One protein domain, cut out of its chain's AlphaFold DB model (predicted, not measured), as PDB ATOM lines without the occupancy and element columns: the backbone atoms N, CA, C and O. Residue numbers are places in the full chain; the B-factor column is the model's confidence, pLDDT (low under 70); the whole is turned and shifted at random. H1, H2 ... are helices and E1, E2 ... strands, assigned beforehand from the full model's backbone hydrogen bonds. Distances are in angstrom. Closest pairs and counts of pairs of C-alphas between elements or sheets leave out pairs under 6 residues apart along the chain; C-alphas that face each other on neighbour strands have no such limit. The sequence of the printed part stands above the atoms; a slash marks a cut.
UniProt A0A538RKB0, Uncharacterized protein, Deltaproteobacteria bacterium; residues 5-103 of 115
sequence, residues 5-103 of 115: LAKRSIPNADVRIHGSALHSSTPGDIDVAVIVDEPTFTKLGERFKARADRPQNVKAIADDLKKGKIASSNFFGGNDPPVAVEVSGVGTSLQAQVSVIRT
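Overview. This is residues 5 to 103 of the 115 residues of an uncharacterized protein of Deltaproteobacteria bacterium (UniProt A0A538RKB0). A strongly twisted sheet of four strands has a helical hairpin, H1 and H2, at one end of the longest axis, and the E1 to E2 link at the other; short H3 packs on E4, on the same face as H1. The printed part has 99 residues, in order E1, E2, H1, H2, E3, H3, E4; the sheet runs E1, E2, E4, E3 and is mixed. The class is mixed, helices and strands; the whole is compact, with a radius of gyration of the C-alphas of 13.5 A and spans of 38 by 29 by 24 A.

Arrangement. E1, residues 15 to 18, and E2, residues 29 to 36, form an antiparallel hairpin, with N 16 and O 33 2.8 A apart. H1, residues 38 to 51, touches H2, residues 55 to 67, at a shallow tilt of 8 degrees, opposite ways; their closest C-alphas, of Lys 49 and Val 58, are 5.0 A apart. E4, residues 95 to 102, is parallel to E2, with N 32 and O 97 at 2.8 A, and antiparallel to E3, residues 69 to 71, with N 70 and O 100 at 2.9 A. H1 and H3, residues 83 to 88, on one face of the sheet, make two layers, helices over strands. H1 and H3 are apart. The closest C-alphas of H3 and E4, of Ala 84 and Ala 96, are 5.3 A apart. In H1, H2 and H3 every O i to N i+4 pair is within hydrogen-bond range.

Along the chain. E1 begins at C-alpha 15, (173.340, 198.719, 235.782). E2 spans 22.2 A, H1 20.1 A, H2 18.8 A and E4 22.6 A, ending at C-alpha 102, (170.601, 196.652, 247.371).

Size, cuts and confidence. The C-alphas farthest apart, of Ser 25 and Ala 50, are 39.9 A apart. The printed part has no cut, and its long link is E3 to H3. The pLDDT is under 70 at residues 77 to 80 and 89 to 94.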
ATOM      1  N   LEU A   5     177.612 209.171 237.942       87.19
ATOM      2  CA  LEU A   5     177.796 208.189 239.019       87.19
ATOM      3  C   LEU A   5     179.230 208.176 239.558       87.19
ATOM      4  O   LEU A   5     179.440 208.180 240.770       87.19
ATOM      5  N   ALA A   6     180.223 208.251 238.667       86.50
ATOM      6  CA  ALA A   6     181.637 208.260 239.033       86.50
ATOM      7  C   ALA A   6     182.012 209.498 239.865       86.50
ATOM      8  O   ALA A   6     182.741 209.373 240.848       86.50
ATOM      9  N   LYS A   7     181.451 210.679 239.551       85.19
ATOM     10  CA  LYS A   7     181.602 211.904 240.368       85.19
ATOM     11  C   LYS A   7     181.148 211.713 241.817       85.19
ATOM     12  O   LYS A   7     181.669 212.352 242.724       85.19
ATOM     13  N   ARG A   8     180.184 210.815 242.028       86.56
ATOM     14  CA  ARG A   8     179.618 210.467 243.335       86.56
ATOM     15  C   ARG A   8     180.202 209.171 243.883       86.56
ATOM     16  O   ARG A   8     179.715 208.678 244.892       86.56
ATOM     17  N   SER A   9     181.216 208.598 243.234       88.69
ATOM     18  CA  SER A   9     181.812 207.311 243.602       88.69
ATOM     19  C   SER A   9     180.749 206.232 243.851       88.69
ATOM     20  O   SER A   9     180.813 205.503 244.842       88.69
ATOM     21  N   ILE A  10     179.719 206.213 243.003       91.00
ATOM     22  CA  ILE A  10     178.732 205.140 242.922       91.00
ATOM     23  C   ILE A  10     179.287 204.137 241.897       91.00
ATOM     24  O   ILE A  10     179.584 204.558 240.773       91.00
ATOM     25  N   PRO A  11     179.476 202.856 242.260       92.00
ATOM     26  CA  PRO A  11     179.883 201.822 241.312       92.00
ATOM     27  C   PRO A  11     178.880 201.690 240.164       92.00
ATOM     28  O   PRO A  11     177.715 202.024 240.315       92.00
ATOM     29  N   ASN A  12     179.319 201.191 239.017       89.44
ATOM     30  CA  ASN A  12     178.479 201.038 237.826       89.44
ATOM     31  C   ASN A  12     178.729 199.701 237.109       89.44
ATOM     32  O   ASN A  12     178.599 199.628 235.891       89.44
ATOM     33  N   ALA A  13     179.124 198.669 237.861       88.69
ATOM     34  CA  ALA A  13     179.400 197.336 237.323       88.69
ATOM     35  C   ALA A  13     178.121 196.569 236.949       88.69
ATOM     36  O   ALA A  13     178.126 195.839 235.964       88.69
ATOM     37  N   ASP A  14     177.035 196.761 237.705       92.06
ATOM     38  CA  ASP A  14     175.714 196.196 237.422       92.06
ATOM     39  C   ASP A  14     174.695 197.339 237.334       92.06
ATOM     40  O   ASP A  14     174.333 197.966 238.335       92.06
ATOM     41  N   VAL A  15     174.307 197.666 236.101       90.94
ATOM     42  CA  VAL A  15     173.340 198.719 235.782       90.94
ATOM     43  C   VAL A  15     172.238 198.111 234.933       90.94
ATOM     44  O   VAL A  15     172.498 197.562 233.863       90.94
ATOM     45  N   ARG A  16     170.996 198.249 235.393       92.12
ATOM     46  CA  ARG A  16     169.815 197.656 234.766       92.12
ATOM     47  C   ARG A  16     168.773 198.725 234.464       92.12
ATOM     48  O   ARG A  16     168.676 199.726 235.172       92.12
ATOM     49  N   ILE A  17     167.971 198.498 233.429       89.94
ATOM     50  CA  ILE A  17     166.839 199.363 233.060       89.94
ATOM     51  C   ILE A  17     165.550 198.668 233.486       89.94
ATOM     52  O   ILE A  17     165.398 197.474 233.222       89.94
ATOM     53  N   HIS A  18     164.645 199.393 234.140       89.38
ATOM     54  CA  HIS A  18     163.355 198.867 234.586       89.38
ATOM     55  C   HIS A  18     162.213 199.875 234.435       89.38
ATOM     56  O   HIS A  18     162.332 200.873 233.724       89.38
ATOM     57  N   GLY A  19     161.091 199.568 235.086       86.12
ATOM     58  CA  GLY A  19     159.956 200.469 235.203       86.12
ATOM     59  C   GLY A  19     159.020 200.427 234.006       86.12
ATOM     60  O   GLY A  19     158.979 199.455 233.244       86.12
ATOM     61  N   SER A  20     158.248 201.502 233.860       86.19
ATOM     62  CA  SER A  20     157.188 201.579 232.852       86.19
ATOM     63  C   SER A  20     157.723 201.494 231.420       86.19
ATOM     64  O   SER A  20     157.032 200.979 230.544       86.19
ATOM     65  N   ALA A  21     158.978 201.895 231.190       85.62
ATOM     66  CA  ALA A  21     159.661 201.798 229.902       85.62
ATOM     67  C   ALA A  21     159.730 200.376 229.324       85.62
ATOM     68  O   ALA A  21     159.902 200.225 228.117       85.62
ATOM     69  N   LEU A  22     159.571 199.334 230.146       86.38
ATOM     70  CA  LEU A  22     159.598 197.948 229.673       86.38
ATOM     71  C   LEU A  22     158.248 197.432 229.162       86.38
ATOM     72  O   LEU A  22     158.212 196.401 228.497       86.38
ATOM     73  N   HIS A  23     157.138 198.092 229.498       85.19
ATOM     74  CA  HIS A  23     155.799 197.553 229.227       85.19
ATOM     75  C   HIS A  23     154.746 198.604 228.842       85.19
ATOM     76  O   HIS A  23     153.612 198.246 228.531       85.19
ATOM     77  N   SER A  24     155.079 199.894 228.886       86.25
ATOM     78  CA  SER A  24     154.205 200.997 228.488       86.25
ATOM     79  C   SER A  24     154.567 201.482 227.088       86.25
ATOM     80  O   SER A  24     155.736 201.698 226.782       86.25
ATOM     81  N   SER A  25     153.560 201.730 226.251       84.88
ATOM     82  CA  SER A  25     153.735 202.384 224.946       84.88
ATOM     83  C   SER A  25     154.021 203.886 225.055       84.88
ATOM     84  O   SER A  25     154.407 204.512 224.071       84.88
ATOM     85  N   THR A  26     153.812 204.478 226.233       85.88
ATOM     86  CA  THR A  26     154.045 205.900 226.525       85.88
ATOM     87  C   THR A  26     154.732 206.037 227.888       85.88
ATOM     88  O   THR A  26     154.078 206.400 228.873       85.88
ATOM     89  N   PRO A  27     156.017 205.666 228.007       84.25
ATOM     90  CA  PRO A  27     156.746 205.796 229.262       84.25
ATOM     91  C   PRO A  27     156.996 207.268 229.603       84.25
ATOM     92  O   PRO A  27     157.319 208.067 228.723       84.25
ATOM     93  N   GLY A  28     156.832 207.623 230.879       82.81
ATOM     94  CA  GLY A  28     157.116 208.978 231.369       82.81
ATOM     95  C   GLY A  28     158.610 209.229 231.584       82.81
ATOM     96  O   GLY A  28     159.095 210.340 231.377       82.81
ATOM     97  N   ASP A  29     159.338 208.187 231.968       84.62
ATOM     98  CA  ASP A  29     160.753 208.205 232.309       84.62
ATOM     99  C   ASP A  29     161.419 206.846 232.037       84.62
ATOM    100  O   ASP A  29     160.773 205.847 231.707       84.62
ATOM    101  N   ILE A  30     162.749 206.840 232.132       86.38
ATOM    102  CA  ILE A  30     163.571 205.628 232.117       86.38
ATOM    103  C   ILE A  30     164.096 205.407 233.532       86.38
ATOM    104  O   ILE A  30     164.910 206.197 234.017       86.38
ATOM    105  N   ASP A  31     163.681 204.317 234.175       89.38
ATOM    106  CA  ASP A  31     164.233 203.922 235.466       89.38
ATOM    107  C   ASP A  31     165.540 203.141 235.279       89.38
ATOM    108  O   ASP A  31     165.595 202.106 234.608       89.38
ATOM    109  N   VAL A  32     166.601 203.622 235.919       90.69
ATOM    110  CA  VAL A  32     167.932 203.017 235.932       90.69
ATOM    111  C   VAL A  32     168.256 202.563 237.351       90.69
ATOM    112  O   VAL A  32     168.365 203.373 238.275       90.69
ATOM    113  N   ALA A  33     168.465 201.262 237.524       93.06
ATOM    114  CA  ALA A  33     168.891 200.658 238.776       93.06
ATOM    115  C   ALA A  33     170.394 200.374 238.740       93.06
ATOM    116  O   ALA A  33     170.892 199.739 237.814       93.06
ATOM    117  N   VAL A  34     171.111 200.817 239.767       94.50
ATOM    118  CA  VAL A  34     172.502 200.435 240.025       94.50
ATOM    119  C   VAL A  34     172.499 199.428 241.164       94.50
ATOM    120  O   VAL A  34     172.163 199.792 242.294       94.50
ATOM    121  N   ILE A  35     172.849 198.177 240.875       95.44
ATOM    122  CA  ILE A  35     172.806 197.098 241.864       95.44
ATOM    123  C   ILE A  35     174.144 197.024 242.597       95.44
ATOM    124  O   ILE A  35     175.210 197.014 241.982       95.44
ATOM    125  N   VAL A  36     174.090 196.999 243.926       96.62
ATOM    126  CA  VAL A  36     175.276 196.917 244.789       96.62
ATOM    127  C   VAL A  36     175.049 195.946 245.947       96.62
ATOM    128  O   VAL A  36     173.910 195.638 246.307       96.62
ATOM    129  N   ASP A  37     176.129 195.453 246.547       96.75
ATOM    130  CA  ASP A  37     176.062 194.640 247.766       96.75
ATOM    131  C   ASP A  37     175.632 195.464 249.001       96.75
ATOM    132  O   ASP A  37     175.619 196.697 248.979       96.75
ATOM    133  N   GLU A  38     175.253 194.784 250.091       96.25
ATOM    134  CA  GLU A  38     174.846 195.430 251.352       96.25
ATOM    135  C   GLU A  38     175.926 196.377 251.913       96.25
ATOM    136  O   GLU A  38     175.591 197.531 252.183       96.25
ATOM    137  N   PRO A  39     177.213 195.984 252.050       97.12
ATOM    138  CA  PRO A  39     178.228 196.888 252.595       97.12
ATOM    139  C   PRO A  39     178.375 198.183 251.790       97.12
ATOM    140  O   PRO A  39     178.471 199.274 252.362       97.12
ATOM    141  N   THR A  40     178.367 198.085 250.459       96.69
ATOM    142  CA  THR A  40     178.412 199.246 249.568       96.69
ATOM    143  C   THR A  40     177.148 200.076 249.720       96.69
ATOM    144  O   THR A  40     177.245 201.293 249.879       96.69
ATOM    145  N   PHE A  41     175.976 199.442 249.728       96.75
ATOM    146  CA  PHE A  41     174.687 200.108 249.894       96.75
ATOM    147  C   PHE A  41     174.637 200.953 251.175       96.75
ATOM    148  O   PHE A  41     174.371 202.158 251.116       96.75
ATOM    149  N   THR A  42     174.980 200.361 252.324       96.25
ATOM    150  CA  THR A  42     175.023 201.062 253.613       96.25
ATOM    151  C   THR A  42     176.028 202.216 253.583       96.25
ATOM    152  O   THR A  42     175.703 203.333 253.989       96.25
ATOM    153  N   LYS A  43     177.237 201.990 253.044       95.69
ATOM    154  CA  LYS A  43     178.282 203.024 252.948       95.69
ATOM    155  C   LYS A  43     177.846 204.214 252.090       95.69
ATOM    156  O   LYS A  43     178.137 205.359 252.440       95.69
ATOM    157  N   LEU A  44     177.161 203.958 250.975       94.31
ATOM    158  CA  LEU A  44     176.606 205.004 250.115       94.31
ATOM    159  C   LEU A  44     175.543 205.815 250.866       94.31
ATOM    160  O   LEU A  44     175.630 207.042 250.881       94.31
ATOM    161  N   GLY A  45     174.596 205.150 251.537       93.94
ATOM    162  CA  GLY A  45     173.537 205.822 252.290       93.94
ATOM    163  C   GLY A  45     174.051 206.668 253.455       93.94
ATOM    164  O   GLY A  45     173.640 207.818 253.584       93.94
ATOM    165  N   GLU A  46     175.003 206.176 254.253       93.81
ATOM    166  CA  GLU A  46     175.607 206.977 255.331       93.81
ATOM    167  C   GLU A  46     176.367 208.192 254.792       93.81
ATOM    168  O   GLU A  46     176.273 209.292 255.338       93.81
ATOM    169  N   ARG A  47     177.065 208.039 253.662       91.88
ATOM    170  CA  ARG A  47     177.745 209.162 253.012       91.88
ATOM    171  C   ARG A  47     176.758 210.205 252.491       91.88
ATOM    172  O   ARG A  47     177.031 211.396 252.610       91.88
ATOM    173  N   PHE A  48     175.640 209.782 251.905       91.31
ATOM    174  CA  PHE A  48     174.594 210.700 251.457       91.31
ATOM    175  C   PHE A  48     173.912 211.389 252.643       91.31
ATOM    176  O   PHE A  48     173.752 212.605 252.616       91.31
ATOM    177  N   LYS A  49     173.626 210.663 253.734       90.81
ATOM    178  CA  LYS A  49     173.112 211.249 254.987       90.81
ATOM    179  C   LYS A  49     174.045 212.318 255.540       90.81
ATOM    180  O   LYS A  49     173.576 213.383 255.915       90.81
ATOM    181  N   ALA A  50     175.355 212.064 255.550       89.88
ATOM    182  CA  ALA A  50     176.351 213.017 256.040       89.88
ATOM    183  C   ALA A  50     176.461 214.295 255.184       89.88
ATOM    184  O   ALA A  50     176.977 215.304 255.657       89.88
ATOM    185  N   ARG A  51     176.003 214.255 253.926       86.75
ATOM    186  CA  ARG A  51     176.004 215.399 253.000       86.75
ATOM    187  C   ARG A  51     174.663 216.124 252.914       86.75
ATOM    188  O   ARG A  51     174.610 217.209 252.338       86.75
ATOM    189  N   ALA A  52     173.605 215.539 253.471       85.56
ATOM    190  CA  ALA A  52     172.278 216.124 253.463       85.56
ATOM    191  C   ALA A  52     172.264 217.450 254.242       85.56
ATOM    192  O   ALA A  52     172.670 217.527 255.398       85.56
ATOM    193  N   ASP A  53     171.763 218.493 253.592       82.75
ATOM    194  CA  ASP A  53     171.697 219.869 254.091       82.75
ATOM    195  C   ASP A  53     170.488 220.123 255.007       82.75
ATOM    196  O   ASP A  53     170.448 221.116 255.732       82.75
ATOM    197  N   ARG A  54     169.485 219.232 254.974       84.31
ATOM    198  CA  ARG A  54     168.226 219.388 255.712       84.31
ATOM    199  C   ARG A  54     167.818 218.107 256.450       84.31
ATOM    200  O   ARG A  54     167.950 217.016 255.885       84.31
ATOM    201  N   PRO A  55     167.227 218.203 257.658       87.12
ATOM    202  CA  PRO A  55     166.806 217.035 258.440       87.12
ATOM    203  C   PRO A  55     165.845 216.091 257.704       87.12
ATOM    204  O   PRO A  55     165.938 214.873 257.845       87.12
ATOM    205  N   GLN A  56     164.941 216.629 256.880       88.81
ATOM    206  CA  GLN A  56     164.020 215.815 256.085       88.81
ATOM    207  C   GLN A  56     164.737 214.939 255.049       88.81
ATOM    208  O   GLN A  56     164.290 213.822 254.805       88.81
ATOM    209  N   ASN A  57     165.865 215.399 254.500       88.00
ATOM    210  CA  ASN A  57     166.662 214.638 253.537       88.00
ATOM    211  C   ASN A  57     167.382 213.486 254.255       88.00
ATOM    212  O   ASN A  57     167.367 212.353 253.784       88.00
ATOM    213  N   VAL A  58     167.913 213.739 255.459       90.44
ATOM    214  CA  VAL A  58     168.485 212.689 256.324       90.44
ATOM    215  C   VAL A  58     167.444 211.614 256.636       90.44
ATOM    216  O   VAL A  58     167.734 210.421 256.522       90.44
ATOM    217  N   LYS A  59     166.221 212.023 257.000       92.44
ATOM    218  CA  LYS A  59     165.117 211.093 257.265       92.44
ATOM    219  C   LYS A  59     164.745 210.291 256.016       92.44
ATOM    220  O   LYS A  59     164.599 209.077 256.117       92.44
ATOM    221  N   ALA A  60     164.622 210.945 254.861       90.75
ATOM    222  CA  ALA A  60     164.309 210.276 253.599       90.75
ATOM    223  C   ALA A  60     165.346 209.194 253.268       90.75
ATOM    224  O   ALA A  60     164.970 208.061 252.990       90.75
ATOM    225  N   ILE A  61     166.641 209.495 253.416       92.75
ATOM    226  CA  ILE A  61     167.705 208.509 253.181       92.75
ATOM    227  C   ILE A  61     167.650 207.363 254.196       92.75
ATOM    228  O   ILE A  61     167.878 206.208 253.844       92.75
ATOM    229  N   ALA A  62     167.343 207.648 255.463       93.75
ATOM    230  CA  ALA A  62     167.190 206.603 256.472       93.75
ATOM    231  C   ALA A  62     166.012 205.660 256.164       93.75
ATOM    232  O   ALA A  62     166.097 204.462 256.435       93.75
ATOM    233  N   ASP A  63     164.924 206.179 255.596       93.94
ATOM    234  CA  ASP A  63     163.781 205.371 255.173       93.94
ATOM    235  C   ASP A  63     164.089 204.577 253.888       93.94
ATOM    236  O   ASP A  63     163.734 203.402 253.799       93.94
ATOM    237  N   ASP A  64     164.823 205.167 252.944       93.62
ATOM    238  CA  ASP A  64     165.363 204.511 251.744       93.62
ATOM    239  C   ASP A  64     166.277 203.323 252.096       93.62
ATOM    240  O   ASP A  64     166.152 202.226 251.541       93.62
ATOM    241  N   LEU A  65     167.156 203.504 253.089       94.50
ATOM    242  CA  LEU A  65     168.046 202.452 253.581       94.50
ATOM    243  C   LEU A  65     167.277 201.232 254.106       94.50
ATOM    244  O   LEU A  65     167.669 200.101 253.831       94.50
ATOM    245  N   LYS A  66     166.157 201.441 254.809       93.75
ATOM    246  CA  LYS A  66     165.306 200.341 255.303       93.75
ATOM    247  C   LYS A  66     164.626 199.578 254.168       93.75
ATOM    248  O   LYS A  66     164.408 198.378 254.291       93.75
ATOM    249  N   LYS A  67     164.291 200.277 253.083       92.44
ATOM    250  CA  LYS A  67     163.643 199.713 251.892       92.44
ATOM    251  C   LYS A  67     164.626 198.998 250.958       92.44
ATOM    252  O   LYS A  67     164.211 198.204 250.125       92.44
ATOM    253  N   GLY A  68     165.928 199.269 251.072       95.00
ATOM    254  CA  GLY A  68     166.934 198.717 250.157       95.00
ATOM    255  C   GLY A  68     167.004 199.440 248.804       95.00
ATOM    256  O   GLY A  68     167.550 198.890 247.848       95.00
ATOM    257  N   LYS A  69     166.478 200.669 248.717       95.06
ATOM    258  CA  LYS A  69     166.514 201.527 247.525       95.06
ATOM    259  C   LYS A  69     166.805 202.967 247.929       95.06
ATOM    260  O   LYS A  69     166.047 203.520 248.712       95.06
ATOM    261  N   ILE A  70     167.836 203.585 247.351       94.06
ATOM    262  CA  ILE A  70     168.138 205.016 247.523       94.06
ATOM    263  C   ILE A  70     167.854 205.741 246.209       94.06
ATOM    264  O   ILE A  70     168.477 205.435 245.187       94.06
ATOM    265  N   ALA A  71     166.934 206.705 246.229       91.19
ATOM    266  CA  ALA A  71     166.592 207.494 245.046       91.19
ATOM    267  C   ALA A  71     167.679 208.530 244.715       91.19
ATOM    268  O   ALA A  71     168.304 209.106 245.607       91.19
ATOM    269  N   SER A  72     167.878 208.830 243.429       88.00
ATOM    270  CA  SER A  72     168.895 209.799 243.000       88.00
ATOM    271  C   SER A  72     168.694 211.216 243.516       88.00
ATOM    272  O   SER A  72     169.678 211.944 243.634       88.00
ATOM    273  N   SER A  73     167.467 211.583 243.899       84.12
ATOM    274  CA  SER A  73     167.156 212.833 244.604       84.12
ATOM    275  C   SER A  73     167.884 212.980 245.945       84.12
ATOM    276  O   SER A  73     167.894 214.059 246.527       84.12
ATOM    277  N   ASN A  74     168.481 211.898 246.440       87.06
ATOM    278  CA  ASN A  74     169.220 211.857 247.689       87.06
ATOM    279  C   ASN A  74     170.741 211.739 247.486       87.06
ATOM    280  O   ASN A  74     171.477 211.604 248.460       87.06
ATOM    281  N   PHE A  75     171.257 211.782 246.252       82.69
ATOM    282  CA  PHE A  75     172.689 211.575 245.979       82.69
ATOM    283  C   PHE A  75     173.551 212.846 246.134       82.69
ATOM    284  O   PHE A  75     174.582 212.972 245.462       82.69
ATOM    285  N   PHE A  76     173.144 213.811 246.960       71.31
ATOM    286  CA  PHE A  76     173.689 215.174 246.905       71.31
ATOM    287  C   PHE A  76     174.290 215.654 248.227       71.31
ATOM    288  O   PHE A  76     173.797 215.323 249.305       71.31
ATOM    289  N   GLY A  77     175.320 216.499 248.119       61.00
ATOM    290  CA  GLY A  77     175.458 217.668 248.995       61.00
ATOM    291  C   GLY A  77     174.780 218.880 248.344       61.00
ATOM    292  O   GLY A  77     174.636 218.904 247.126       61.00
ATOM    293  N   GLY A  78     174.357 219.885 249.119       55.78
ATOM    294  CA  GLY A  78     173.428 220.952 248.685       55.78
ATOM    295  C   GLY A  78     173.758 221.777 247.420       55.78
ATOM    296  O   GLY A  78     172.912 222.553 246.994       55.78
ATOM    297  N   ASN A  79     174.933 221.608 246.799       62.22
ATOM    298  CA  ASN A  79     175.352 222.302 245.570       62.22
ATOM    299  C   ASN A  79     175.467 221.387 244.331       62.22
ATOM    300  O   ASN A  79     175.841 221.862 243.259       62.22
ATOM    301  N   ASP A  80     175.197 220.085 244.456       69.19
ATOM    302  CA  ASP A  80     175.323 219.150 243.336       69.19
ATOM    303  C   ASP A  80     174.090 219.230 242.410       69.19
ATOM    304  O   ASP A  80     172.957 219.186 242.900       69.19
ATOM    305  N   PRO A  81     174.257 219.295 241.073       71.62
ATOM    306  CA  PRO A  81     173.123 219.222 240.158       71.62
ATOM    307  C   PRO A  81     172.416 217.858 240.271       71.62
ATOM    308  O   PRO A  81     173.060 216.855 240.605       71.62
ATOM    309  N   PRO A  82     171.107 217.774 239.966       75.94
ATOM    310  CA  PRO A  82     170.392 216.509 240.014       75.94
ATOM    311  C   PRO A  82     171.031 215.471 239.088       75.94
ATOM    312  O   PRO A  82     171.297 215.750 237.919       75.94
ATOM    313  N   VAL A  83     171.235 214.245 239.581       81.38
ATOM    314  CA  VAL A  83     171.841 213.154 238.791       81.38
ATOM    315  C   VAL A  83     171.030 212.888 237.531       81.38
ATOM    316  O   VAL A  83     171.617 212.672 236.479       81.38
ATOM    317  N   ALA A  84     169.701 212.973 237.620       75.50
ATOM    318  CA  ALA A  84     168.801 212.848 236.478       75.50
ATOM    319  C   ALA A  84     169.158 213.824 235.343       75.50
ATOM    320  O   ALA A  84     169.190 213.426 234.182       75.50
ATOM    321  N   VAL A  85     169.505 215.076 235.667       75.25
ATOM    322  CA  VAL A  85     169.907 216.093 234.679       75.25
ATOM    323  C   VAL A  85     171.259 215.743 234.060       75.25
ATOM    324  O   VAL A  85     171.421 215.805 232.844       75.25
ATOM    325  N   GLU A  86     172.229 215.330 234.880       80.00
ATOM    326  CA  GLU A  86     173.558 214.957 234.380       80.00
ATOM    327  C   GLU A  86     173.552 213.672 233.536       80.00
ATOM    328  O   GLU A  86     174.380 213.538 232.638       80.00
ATOM    329  N   VAL A  87     172.650 212.729 233.824       78.50
ATOM    330  CA  VAL A  87     172.512 211.462 233.086       78.50
ATOM    331  C   VAL A  87     171.717 211.651 231.796       78.50
ATOM    332  O   VAL A  87     172.105 211.102 230.770       78.50
ATOM    333  N   SER A  88     170.636 212.435 231.829       73.69
ATOM    334  CA  SER A  88     169.775 212.646 230.655       73.69
ATOM    335  C   SER A  88     170.405 213.588 229.623       73.69
ATOM    336  O   SER A  88     170.025 213.549 228.457       73.69
ATOM    337  N   GLY A  89     171.369 214.424 230.028       67.25
ATOM    338  CA  GLY A  89     171.979 215.432 229.162       67.25
ATOM    339  C   GLY A  89     171.039 216.604 228.843       67.25
ATOM    340  O   GLY A  89     169.849 216.592 229.156       67.25
ATOM    341  N   VAL A  90     171.577 217.660 228.228       62.03
ATOM    342  CA  VAL A  90     170.789 218.834 227.816       62.03
ATOM    343  C   VAL A  90     170.030 218.509 226.525       62.03
ATOM    344  O   VAL A  90     170.656 218.143 225.534       62.03
ATOM    345  N   GLY A  91     168.703 218.683 226.519       59.47
ATOM    346  CA  GLY A  91     167.872 218.599 225.307       59.47
ATOM    347  C   GLY A  91     167.111 217.284 225.086       59.47
ATOM    348  O   GLY A  91     166.582 217.083 223.996       59.47
ATOM    349  N   THR A  92     167.031 216.398 226.081       63.47
ATOM    350  CA  THR A  92     166.220 215.171 225.997       63.47
ATOM    351  C   THR A  92     164.809 215.383 226.552       63.47
ATOM    352  O   THR A  92     164.608 216.126 227.511       63.47
ATOM    353  N   SER A  93     163.806 214.751 225.927       66.38
ATOM    354  CA  SER A  93     162.399 214.819 226.361       66.38
ATOM    355  C   SER A  93     162.036 213.767 227.413       66.38
ATOM    356  O   SER A  93     161.047 213.939 228.120       66.38
ATOM    357  N   LEU A  94     162.816 212.686 227.512       65.62
ATOM    358  CA  LEU A  94     162.647 211.630 228.510       65.62
ATOM    359  C   LEU A  94     163.657 211.812 229.642       65.62
ATOM    360  O   LEU A  94     164.863 211.869 229.402       65.62
ATOM    361  N   GLN A  95     163.155 211.876 230.874       79.62
ATOM    362  CA  GLN A  95     163.987 211.966 232.070       79.62
ATOM    363  C   GLN A  95     164.466 210.569 232.481       79.62
ATOM    364  O   GLN A  95     163.683 209.623 232.513       79.62
ATOM    365  N   ALA A  96     165.748 210.435 232.818       83.56
ATOM    366  CA  ALA A  96     166.271 209.239 233.467       83.56
ATOM    367  C   ALA A  96     166.182 209.384 234.992       83.56
ATOM    368  O   ALA A  96     166.772 210.305 235.569       83.56
ATOM    369  N   GLN A  97     165.500 208.455 235.659       87.50
ATOM    370  CA  GLN A  97     165.515 208.342 237.113       87.50
ATOM    371  C   GLN A  97     166.512 207.272 237.536       87.50
ATOM    372  O   GLN A  97     166.396 206.114 237.156       87.50
ATOM    373  N   VAL A  98     167.498 207.645 238.351       90.69
ATOM    374  CA  VAL A  98     168.487 206.683 238.851       90.69
ATOM    375  C   VAL A  98     168.177 206.299 240.292       90.69
ATOM    376  O   VAL A  98     167.801 207.151 241.100       90.69
ATOM    377  N   SER A  99     168.360 205.028 240.633       93.38
ATOM    378  CA  SER A  99     168.307 204.524 242.007       93.38
ATOM    379  C   SER A  99     169.459 203.558 242.274       93.38
ATOM    380  O   SER A  99     169.821 202.767 241.407       93.38
ATOM    381  N   VAL A 100     170.019 203.596 243.484       95.31
ATOM    382  CA  VAL A 100     170.910 202.531 243.967       95.31
ATOM    383  C   VAL A 100     170.039 201.498 244.667       95.31
ATOM    384  O   VAL A 100     169.286 201.852 245.574       95.31
ATOM    385  N   ILE A 101     170.133 200.240 244.245       96.12
ATOM    386  CA  ILE A 101     169.358 199.120 244.775       96.12
ATOM    387  C   ILE A 101     170.301 198.146 245.465       96.12
ATOM    388  O   ILE A 101     171.363 197.797 244.950       96.12
ATOM    389  N   ARG A 102     169.894 197.693 246.644       96.88
ATOM    390  CA  ARG A 102     170.601 196.652 247.371       96.88
ATOM    391  C   ARG A 102     170.290 195.281 246.779       96.88
ATOM    392  O   ARG A 102     169.117 194.930 246.632       96.88
ATOM    393  N   THR A 103     171.328 194.493 246.524       95.38
ATOM    394  CA  THR A 103     171.208 193.091 246.101       95.38
ATOM    395  C   THR A 103     170.324 192.310 247.078       95.38
ATOM    396  O   THR A 103     170.470 192.443 248.296       95.38
TER     397      THR A 103